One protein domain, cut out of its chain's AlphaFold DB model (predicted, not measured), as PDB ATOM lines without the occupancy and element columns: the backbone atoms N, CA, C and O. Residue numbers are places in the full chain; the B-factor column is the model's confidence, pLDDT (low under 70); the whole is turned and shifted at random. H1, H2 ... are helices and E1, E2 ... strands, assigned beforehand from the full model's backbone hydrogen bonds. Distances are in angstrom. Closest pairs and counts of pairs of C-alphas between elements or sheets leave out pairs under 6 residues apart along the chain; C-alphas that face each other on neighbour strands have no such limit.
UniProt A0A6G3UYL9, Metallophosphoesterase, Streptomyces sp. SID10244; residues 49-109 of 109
ATOM      1  N   THR A  49     -33.008   9.390 -28.674       95.56
ATOM      2  CA  THR A  49     -33.124  10.839 -28.459       95.56
ATOM      3  C   THR A  49     -33.940  11.488 -29.563       95.56
ATOM      4  O   THR A  49     -34.012  10.989 -30.685       95.56
ATOM      5  N   LEU A  50     -34.556  12.622 -29.234       97.06
ATOM      6  CA  LEU A  50     -35.305  13.439 -30.174       97.06
ATOM      7  C   LEU A  50     -34.581  14.766 -30.380       97.06
ATOM      8  O   LEU A  50     -34.171  15.428 -29.425       97.06
ATOM      9  N   ARG A  51     -34.435  15.169 -31.642       97.25
ATOM     10  CA  ARG A  51     -33.883  16.472 -32.002       97.25
ATOM     11  C   ARG A  51     -35.017  17.411 -32.387       97.25
ATOM     12  O   ARG A  51     -35.769  17.125 -33.311       97.25
ATOM     13  N   HIS A  52     -35.077  18.562 -31.728       97.44
ATOM     14  CA  HIS A  52     -36.027  19.620 -32.054       97.44
ATOM     15  C   HIS A  52     -35.333  20.742 -32.818       97.44
ATOM     16  O   HIS A  52     -34.189  21.108 -32.538       97.44
ATOM     17  N   SER A  53     -36.016  21.294 -33.810       97.19
ATOM     18  CA  SER A  53     -35.566  22.473 -34.544       97.19
ATOM     19  C   SER A  53     -36.788  23.274 -34.966       97.19
ATOM     20  O   SER A  53     -37.750  22.711 -35.480       97.19
ATOM     21  N   THR A  54     -36.738  24.583 -34.740       96.44
ATOM     22  CA  THR A  54     -37.806  25.515 -35.107       96.44
ATOM     23  C   THR A  54     -37.294  26.397 -36.232       96.44
ATOM     24  O   THR A  54     -36.227  26.996 -36.105       96.44
ATOM     25  N   LEU A  55     -38.039  26.465 -37.334       95.75
ATOM     26  CA  LEU A  55     -37.642  27.183 -38.543       95.75
ATOM     27  C   LEU A  55     -38.728  28.192 -38.935       95.75
ATOM     28  O   LEU A  55     -39.905  27.844 -39.003       95.75
ATOM     29  N   SER A  56     -38.331  29.429 -39.241       94.38
ATOM     30  CA  SER A  56     -39.236  30.494 -39.703       94.38
ATOM     31  C   SER A  56     -39.427  30.430 -41.219       94.38
ATOM     32  O   SER A  56     -38.950  31.293 -41.950       94.38
ATOM     33  N   VAL A  57     -40.064  29.359 -41.691       95.56
ATOM     34  CA  VAL A  57     -40.257  29.079 -43.130       95.56
ATOM     35  C   VAL A  57     -41.681  29.337 -43.621       95.56
ATOM     36  O   VAL A  57     -41.930  29.273 -44.820       95.56
ATOM     37  N   LEU A  58     -42.616  29.603 -42.706       95.88
ATOM     38  CA  LEU A  58     -44.004  29.931 -43.028       95.88
ATOM     39  C   LEU A  58     -44.181  31.445 -43.179       95.88
ATOM     40  O   LEU A  58     -43.415  32.229 -42.615       95.88
ATOM     41  N   GLU A  59     -45.232  31.840 -43.897       96.00
ATOM     42  CA  GLU A  59     -45.631  33.243 -44.012       96.00
ATOM     43  C   GLU A  59     -45.932  33.865 -42.632       96.00
ATOM     44  O   GLU A  59     -46.430  33.178 -41.730       96.00
ATOM     45  N   PRO A  60     -45.682  35.175 -42.442       93.94
ATOM     46  CA  PRO A  60     -45.998  35.856 -41.193       93.94
ATOM     47  C   PRO A  60     -47.474  35.706 -40.798       93.94
ATOM     48  O   PRO A  60     -48.377  35.961 -41.590       93.94
ATOM     49  N   GLY A  61     -47.717  35.323 -39.543       94.44
ATOM     50  CA  GLY A  61     -49.068  35.121 -39.008       94.44
ATOM     51  C   GLY A  61     -49.672  33.741 -39.288       94.44
ATOM     52  O   GLY A  61     -50.764  33.463 -38.794       94.44
ATOM     53  N   ALA A  62     -48.979  32.862 -40.019       96.62
ATOM     54  CA  ALA A  62     -49.373  31.462 -40.132       96.62
ATOM     55  C   ALA A  62     -49.289  30.746 -38.771       96.62
ATOM     56  O   ALA A  62     -48.404  31.022 -37.956       96.62
ATOM     57  N   ALA A  63     -50.199  29.797 -38.539       95.62
ATOM     58  CA  ALA A  63     -50.103  28.900 -37.394       95.62
ATOM     59  C   ALA A  63     -48.850  28.007 -37.522       95.62
ATOM     60  O   ALA A  63     -48.508  27.602 -38.638       95.62
ATOM     61  N   PRO A  64     -48.151  27.697 -36.415       95.88
ATOM     62  CA  PRO A  64     -46.996  26.809 -36.455       95.88
ATOM     63  C   PRO A  64     -47.410  25.394 -36.872       95.88
ATOM     64  O   PRO A  64     -48.467  24.915 -36.475       95.88
ATOM     65  N   LEU A  65     -46.541  24.729 -37.632       97.00
ATOM     66  CA  LEU A  65     -46.685  23.330 -38.036       97.00
ATOM     67  C   LEU A  65     -45.628  22.479 -37.331       97.00
ATOM     68  O   LEU A  65     -44.433  22.787 -37.387       97.00
ATOM     69  N   ARG A  66     -46.058  21.393 -36.690       97.81
ATOM     70  CA  ARG A  66     -45.198  20.381 -36.070       97.81
ATOM     71  C   ARG A  66     -45.005  19.232 -37.048       97.81
ATOM     72  O   ARG A  66     -45.933  18.484 -37.338       97.81
ATOM     73  N   VAL A  67     -43.778  19.075 -37.533       97.94
ATOM     74  CA  VAL A  67     -43.416  17.989 -38.450       97.94
ATOM     75  C   VAL A  67     -42.563  16.966 -37.713       97.94
ATOM     76  O   VAL A  67     -41.488  17.303 -37.213       97.94
ATOM     77  N   LEU A  68     -43.020  15.716 -37.672       98.19
ATOM     78  CA  LEU A  68     -42.210  14.582 -37.241       98.19
ATOM     79  C   LEU A  68     -41.510  13.988 -38.464       98.19
ATOM     80  O   LEU A  68     -42.153  13.394 -39.326       98.19
ATOM     81  N   HIS A  69     -40.190  14.142 -38.541       97.31
ATOM     82  CA  HIS A  69     -39.375  13.519 -39.584       97.31
ATOM     83  C   HIS A  69     -38.624  12.318 -39.011       97.31
ATOM     84  O   HIS A  69     -37.840  12.459 -38.075       97.31
ATOM     85  N   ILE A  70     -38.876  11.144 -39.583       96.75
ATOM     86  CA  ILE A  70     -38.200   9.886 -39.260       96.75
ATOM     87  C   ILE A  70     -37.523   9.309 -40.509       96.75
ATOM     88  O   ILE A  70     -37.976   9.519 -41.637       96.75
ATOM     89  N   SER A  71     -36.435   8.571 -40.318       95.88
ATOM     90  CA  SER A  71     -35.767   7.839 -41.394       95.88
ATOM     91  C   SER A  71     -35.044   6.609 -40.847       95.88
ATOM     92  O   SER A  71     -34.785   6.528 -39.645       95.88
ATOM     93  N   ASP A  72     -34.760   5.660 -41.745       95.44
ATOM     94  CA  ASP A  72     -33.783   4.569 -41.589       95.44
ATOM     95  C   ASP A  72     -33.847   3.850 -40.235       95.44
ATOM     96  O   ASP A  72     -32.837   3.548 -39.593       95.44
ATOM     97  N   LEU A  73     -35.068   3.571 -39.760       95.12
ATOM     98  CA  LEU A  73     -35.255   2.908 -38.470       95.12
ATOM     99  C   LEU A  73     -34.586   1.526 -38.437       95.12
ATOM    100  O   LEU A  73     -34.243   1.063 -37.339       95.12
ATOM    101  N   HIS A  74     -34.419   0.869 -39.599       95.44
ATOM    102  CA  HIS A  74     -33.855  -0.476 -39.751       95.44
ATOM    103  C   HIS A  74     -34.337  -1.428 -38.649       95.44
ATOM    104  O   HIS A  74     -33.569  -2.023 -37.881       95.44
ATOM    105  N   MET A  75     -35.651  -1.478 -38.485       95.56
ATOM    106  CA  MET A  75     -36.300  -2.157 -37.385       95.56
ATOM    107  C   MET A  75     -36.401  -3.651 -37.667       95.56
ATOM    108  O   MET A  75     -36.809  -4.075 -38.748       95.56
ATOM    109  N   THR A  76     -36.057  -4.461 -36.668       95.69
ATOM    110  CA  THR A  76     -36.303  -5.912 -36.689       95.69
ATOM    111  C   THR A  76     -37.433  -6.268 -35.714       95.69
ATOM    112  O   THR A  76     -37.672  -5.506 -34.769       95.69
ATOM    113  N   PRO A  77     -38.113  -7.422 -35.874       94.88
ATOM    114  CA  PRO A  77     -39.258  -7.787 -35.033       94.88
ATOM    115  C   PRO A  77     -38.970  -7.828 -33.524       94.88
ATOM    116  O   PRO A  77     -39.855  -7.545 -32.724       94.88
ATOM    117  N   HIS A  78     -37.729  -8.120 -33.128       95.12
ATOM    118  CA  HIS A  78     -37.336  -8.288 -31.725       95.12
ATOM    119  C   HIS A  78     -36.854  -6.987 -31.052       95.12
ATOM    120  O   HIS A  78     -36.488  -6.992 -29.878       95.12
ATOM    121  N   GLN A  79     -36.819  -5.856 -31.768       95.81
ATOM    122  CA  GLN A  79     -36.388  -4.560 -31.222       95.81
ATOM    123  C   GLN A  79     -37.527  -3.836 -30.483       95.81
ATOM    124  O   GLN A  79     -37.889  -2.713 -30.831       95.81
ATOM    125  N   HIS A  80     -38.077  -4.460 -29.439       96.50
ATOM    126  CA  HIS A  80     -39.255  -3.956 -28.721       96.50
ATOM    127  C   HIS A  80     -39.061  -2.573 -28.085       96.50
ATOM    128  O   HIS A  80     -39.980  -1.764 -28.117       96.50
ATOM    129  N   LEU A  81     -37.864  -2.258 -27.572       97.31
ATOM    130  CA  LEU A  81     -37.582  -0.924 -27.022       97.31
ATOM    131  C   LEU A  81     -37.657   0.168 -28.097       97.31
ATOM    132  O   LEU A  81     -38.214   1.230 -27.852       97.31
ATOM    133  N   LYS A  82     -37.151  -0.109 -29.307       97.12
ATOM    134  CA  LYS A  82     -37.248   0.821 -30.441       97.12
ATOM    135  C   LYS A  82     -38.701   0.975 -30.898       97.12
ATOM    136  O   LYS A  82     -39.131   2.087 -31.166       97.12
ATOM    137  N   GLN A  83     -39.459  -0.123 -30.954       97.25
ATOM    138  CA  GLN A  83     -40.889  -0.101 -31.295       97.25
ATOM    139  C   GLN A  83     -41.696   0.739 -30.295       97.25
ATOM    140  O   GLN A  83     -42.507   1.568 -30.707       97.25
ATOM    141  N   ALA A  84     -41.448   0.553 -28.995       97.88
ATOM    142  CA  ALA A  84     -42.073   1.339 -27.936       97.88
ATOM    143  C   ALA A  84     -41.710   2.823 -28.065       97.88
ATOM    144  O   ALA A  84     -42.606   3.654 -28.129       97.88
ATOM    145  N   TRP A  85     -40.423   3.139 -28.235       97.75
ATOM    146  CA  TRP A  85     -39.967   4.514 -28.437       97.75
ATOM    147  C   TRP A  85     -40.616   5.182 -29.657       97.75
ATOM    148  O   TRP A  85     -41.084   6.310 -29.552       97.75
ATOM    149  N   VAL A  86     -40.706   4.490 -30.800       97.31
ATOM    150  CA  VAL A  86     -41.404   5.014 -31.991       97.31
ATOM    151  C   VAL A  86     -42.885   5.258 -31.697       97.31
ATOM    152  O   VAL A  86     -43.430   6.262 -32.142       97.31
ATOM    153  N   SER A  87     -43.530   4.370 -30.937       97.31
ATOM    154  CA  SER A  87     -44.939   4.527 -30.556       97.31
ATOM    155  C   SER A  87     -45.143   5.739 -29.640       97.31
ATOM    156  O   SER A  87     -46.098   6.487 -29.812       97.31
ATOM    157  N   GLU A  88     -44.213   5.996 -28.717       97.81
ATOM    158  CA  GLU A  88     -44.236   7.168 -27.830       97.81
ATOM    159  C   GLU A  88     -44.126   8.502 -28.590       97.81
ATOM    160  O   GLU A  88     -44.559   9.533 -28.070       97.81
ATOM    161  N   LEU A  89     -43.618   8.508 -29.832       97.88
ATOM    162  CA  LEU A  89     -43.555   9.721 -30.659       97.88
ATOM    163  C   LEU A  89     -44.942  10.281 -31.006       97.88
ATOM    164  O   LEU A  89     -45.039  11.461 -31.335       97.88
ATOM    165  N   GLU A  90     -46.016   9.492 -30.896       97.12
ATOM    166  CA  GLU A  90     -47.391   9.990 -31.044       97.12
ATOM    167  C   GLU A  90     -47.712  11.102 -30.032       97.12
ATOM    168  O   GLU A  90     -48.403  12.060 -30.372       97.12
ATOM    169  N   ALA A  91     -47.140  11.049 -28.822       97.88
ATOM    170  CA  ALA A  91     -47.327  12.078 -27.794       97.88
ATOM    171  C   ALA A  91     -46.779  13.459 -28.212       97.88
ATOM    172  O   ALA A  91     -47.047  14.469 -27.561       97.88
ATOM    173  N   LEU A  92     -46.013  13.521 -29.306       97.56
ATOM    174  CA  LEU A  92     -45.598  14.766 -29.937       97.56
ATOM    175  C   LEU A  92     -46.696  15.399 -30.790       97.56
ATOM    176  O   LEU A  92     -46.393  16.416 -31.401       97.56
ATOM    177  N   GLU A  93     -47.893  14.820 -30.894       97.56
ATOM    178  CA  GLU A  93     -49.035  15.345 -31.660       97.56
ATOM    179  C   GLU A  93     -48.605  16.047 -32.969       97.56
ATOM    180  O   GLU A  93     -48.827  17.253 -33.127       97.56
ATOM    181  N   PRO A  94     -47.863  15.360 -33.861       98.12
ATOM    182  CA  PRO A  94     -47.383  15.983 -35.083       98.12
ATOM    183  C   PRO A  94     -48.546  16.234 -36.046       98.12
ATOM    184  O   PRO A  94     -49.396  15.369 -36.246       98.12
ATOM    185  N   ASP A  95     -48.530  17.385 -36.711       97.88
ATOM    186  CA  ASP A  95     -49.489  17.705 -37.775       97.88
ATOM    187  C   ASP A  95     -49.174  16.925 -39.059       97.88
ATOM    188  O   ASP A  95     -50.055  16.612 -39.860       97.88
ATOM    189  N   LEU A  96     -47.889  16.619 -39.268       97.44
ATOM    190  CA  LEU A  96     -47.392  15.892 -40.426       97.44
ATOM    191  C   LEU A  96     -46.263  14.944 -40.024       97.44
ATOM    192  O   LEU A  96     -45.307  15.345 -39.357       97.44
ATOM    193  N   VAL A  97     -46.337  13.705 -40.507       97.44
ATOM    194  CA  VAL A  97     -45.253  12.725 -40.396       97.44
ATOM    195  C   VAL A  97     -44.602  12.546 -41.765       97.44
ATOM    196  O   VAL A  97     -45.270  12.191 -42.735       97.44
ATOM    197  N   ILE A  98     -43.294  12.780 -41.841       97.56
ATOM    198  CA  ILE A  98     -42.477  12.539 -43.032       97.56
ATOM    199  C   ILE A  98     -41.551  11.363 -42.743       97.56
ATOM    200  O   ILE A  98     -40.830  11.356 -41.748       97.56
ATOM    201  N   ASN A  99     -41.550  10.383 -43.641       96.19
ATOM    202  CA  ASN A  99     -40.704   9.205 -43.549       96.19
ATOM    203  C   ASN A  99     -39.871   9.059 -44.826       96.19
ATOM    204  O   ASN A  99     -40.441   8.917 -45.908       96.19
ATOM    205  N   THR A 100     -38.544   9.133 -44.711       94.50
ATOM    206  CA  THR A 100     -37.645   9.233 -45.879       94.50
ATOM    207  C   THR A 100     -36.678   8.067 -46.055       94.50
ATOM    208  O   THR A 100     -35.765   8.192 -46.865       94.50
ATOM    209  N   GLY A 101     -36.821   6.967 -45.314       90.75
ATOM    210  CA  GLY A 101     -35.792   5.921 -45.279       90.75
ATOM    211  C   GLY A 101     -36.314   4.496 -45.129       90.75
ATOM    212  O   GLY A 101     -37.522   4.237 -45.160       90.75
ATOM    213  N   ASP A 102     -35.393   3.555 -44.960       91.94
ATOM    214  CA  ASP A 102     -35.658   2.116 -44.926       91.94
ATOM    215  C   ASP A 102     -35.925   1.590 -43.503       91.94
ATOM    216  O   ASP A 102     -35.074   1.161 -42.725       91.94
ATOM    217  N   ASN A 103     -37.201   1.598 -43.131       93.94
ATOM    218  CA  ASN A 103     -37.581   1.361 -41.739       93.94
ATOM    219  C   ASN A 103     -37.534  -0.095 -41.282       93.94
ATOM    220  O   ASN A 103     -37.610  -0.332 -40.079       93.94
ATOM    221  N   LEU A 104     -37.431  -1.066 -42.189       94.44
ATOM    222  CA  LEU A 104     -37.477  -2.492 -41.867       94.44
ATOM    223  C   LEU A 104     -36.163  -3.170 -42.256       94.44
ATOM    224  O   LEU A 104     -35.634  -2.948 -43.339       94.44
ATOM    225  N   ALA A 105     -35.652  -4.025 -41.372       91.06
ATOM    226  CA  ALA A 105     -34.409  -4.769 -41.567       91.06
ATOM    227  C   ALA A 105     -34.604  -6.255 -41.231       91.06
ATOM    228  O   ALA A 105     -33.959  -6.810 -40.341       91.06
ATOM    229  N   HIS A 106     -35.534  -6.912 -41.925       90.81
ATOM    230  CA  HIS A 106     -35.785  -8.344 -41.781       90.81
ATOM    231  C   HIS A 106     -35.759  -9.023 -43.157       90.81
ATOM    232  O   HIS A 106     -36.253  -8.438 -44.113       90.81
ATOM    233  N   PRO A 107     -35.249 -10.262 -43.294       88.56
ATOM    234  CA  PRO A 107     -35.245 -10.969 -44.582       88.56
ATOM    235  C   PRO A 107     -36.632 -11.207 -45.198       88.56
ATOM    236  O   PRO A 107     -36.729 -11.566 -46.364       88.56
ATOM    237  N   GLN A 108     -37.690 -11.060 -44.400       85.88
ATOM    238  CA  GLN A 108     -39.091 -11.172 -44.824       85.88
ATOM    239  C   GLN A 108     -39.827  -9.821 -44.768       85.88
ATOM    240  O   GLN A 108     -41.051  -9.814 -44.651       85.88
ATOM    241  N   ALA A 109     -39.088  -8.710 -44.710       79.69
ATOM    242  CA  ALA A 109     -39.655  -7.365 -44.763       79.69
ATOM    243  C   ALA A 109     -40.165  -7.022 -46.168       79.69
ATOM    244  O   ALA A 109     -39.584  -7.541 -47.149       79.69
TER     245      ALA A 109
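This is residues 49 to 109 of the 109 residues of the protein "Metallophosphoesterase" of Streptomyces sp. SID10244 (UniProt A0A6G3UYL9). Little regular structure: a loop, from which residues 57 to 63 stick out at one end, leads into a two-strand parallel ribbon, E1 and E2, with one helix, H1, near E1. The printed part has 61 residues, with E1, H1, E2 in that order; the named elements, mixed in class, hold only 21. It is a loose rod, radius of gyration of the C-alphas 14.6 A, spanning 48 by 20 by 16 A.

After residues 49 to 66, E1 is residues 67 to 70, from C-alpha 67 at (-43.416, 17.989, -38.450). H1, residues 80 to 92, measures 19.8 A. E2, residues 96 to 99, ends at C-alpha 99 (-40.704, 9.205, -43.549).

E1 and E2 are parallel at 18 degrees; N 68 and O 96 are 2.9 A apart, within hydrogen-bond range. E1, H1 and E2 form a strand-helix-strand unit, parallel neighbour strands joined through a helix, with a right-handed crossover. In H1, 6 of 9 O i to N i+4 pairs are within range.

The C-alphas of Gly 61 and Pro 107 are farthest apart, 48.4 A. The printed part has no cut; no link is long; no printed residue is under 70 in pLDDT.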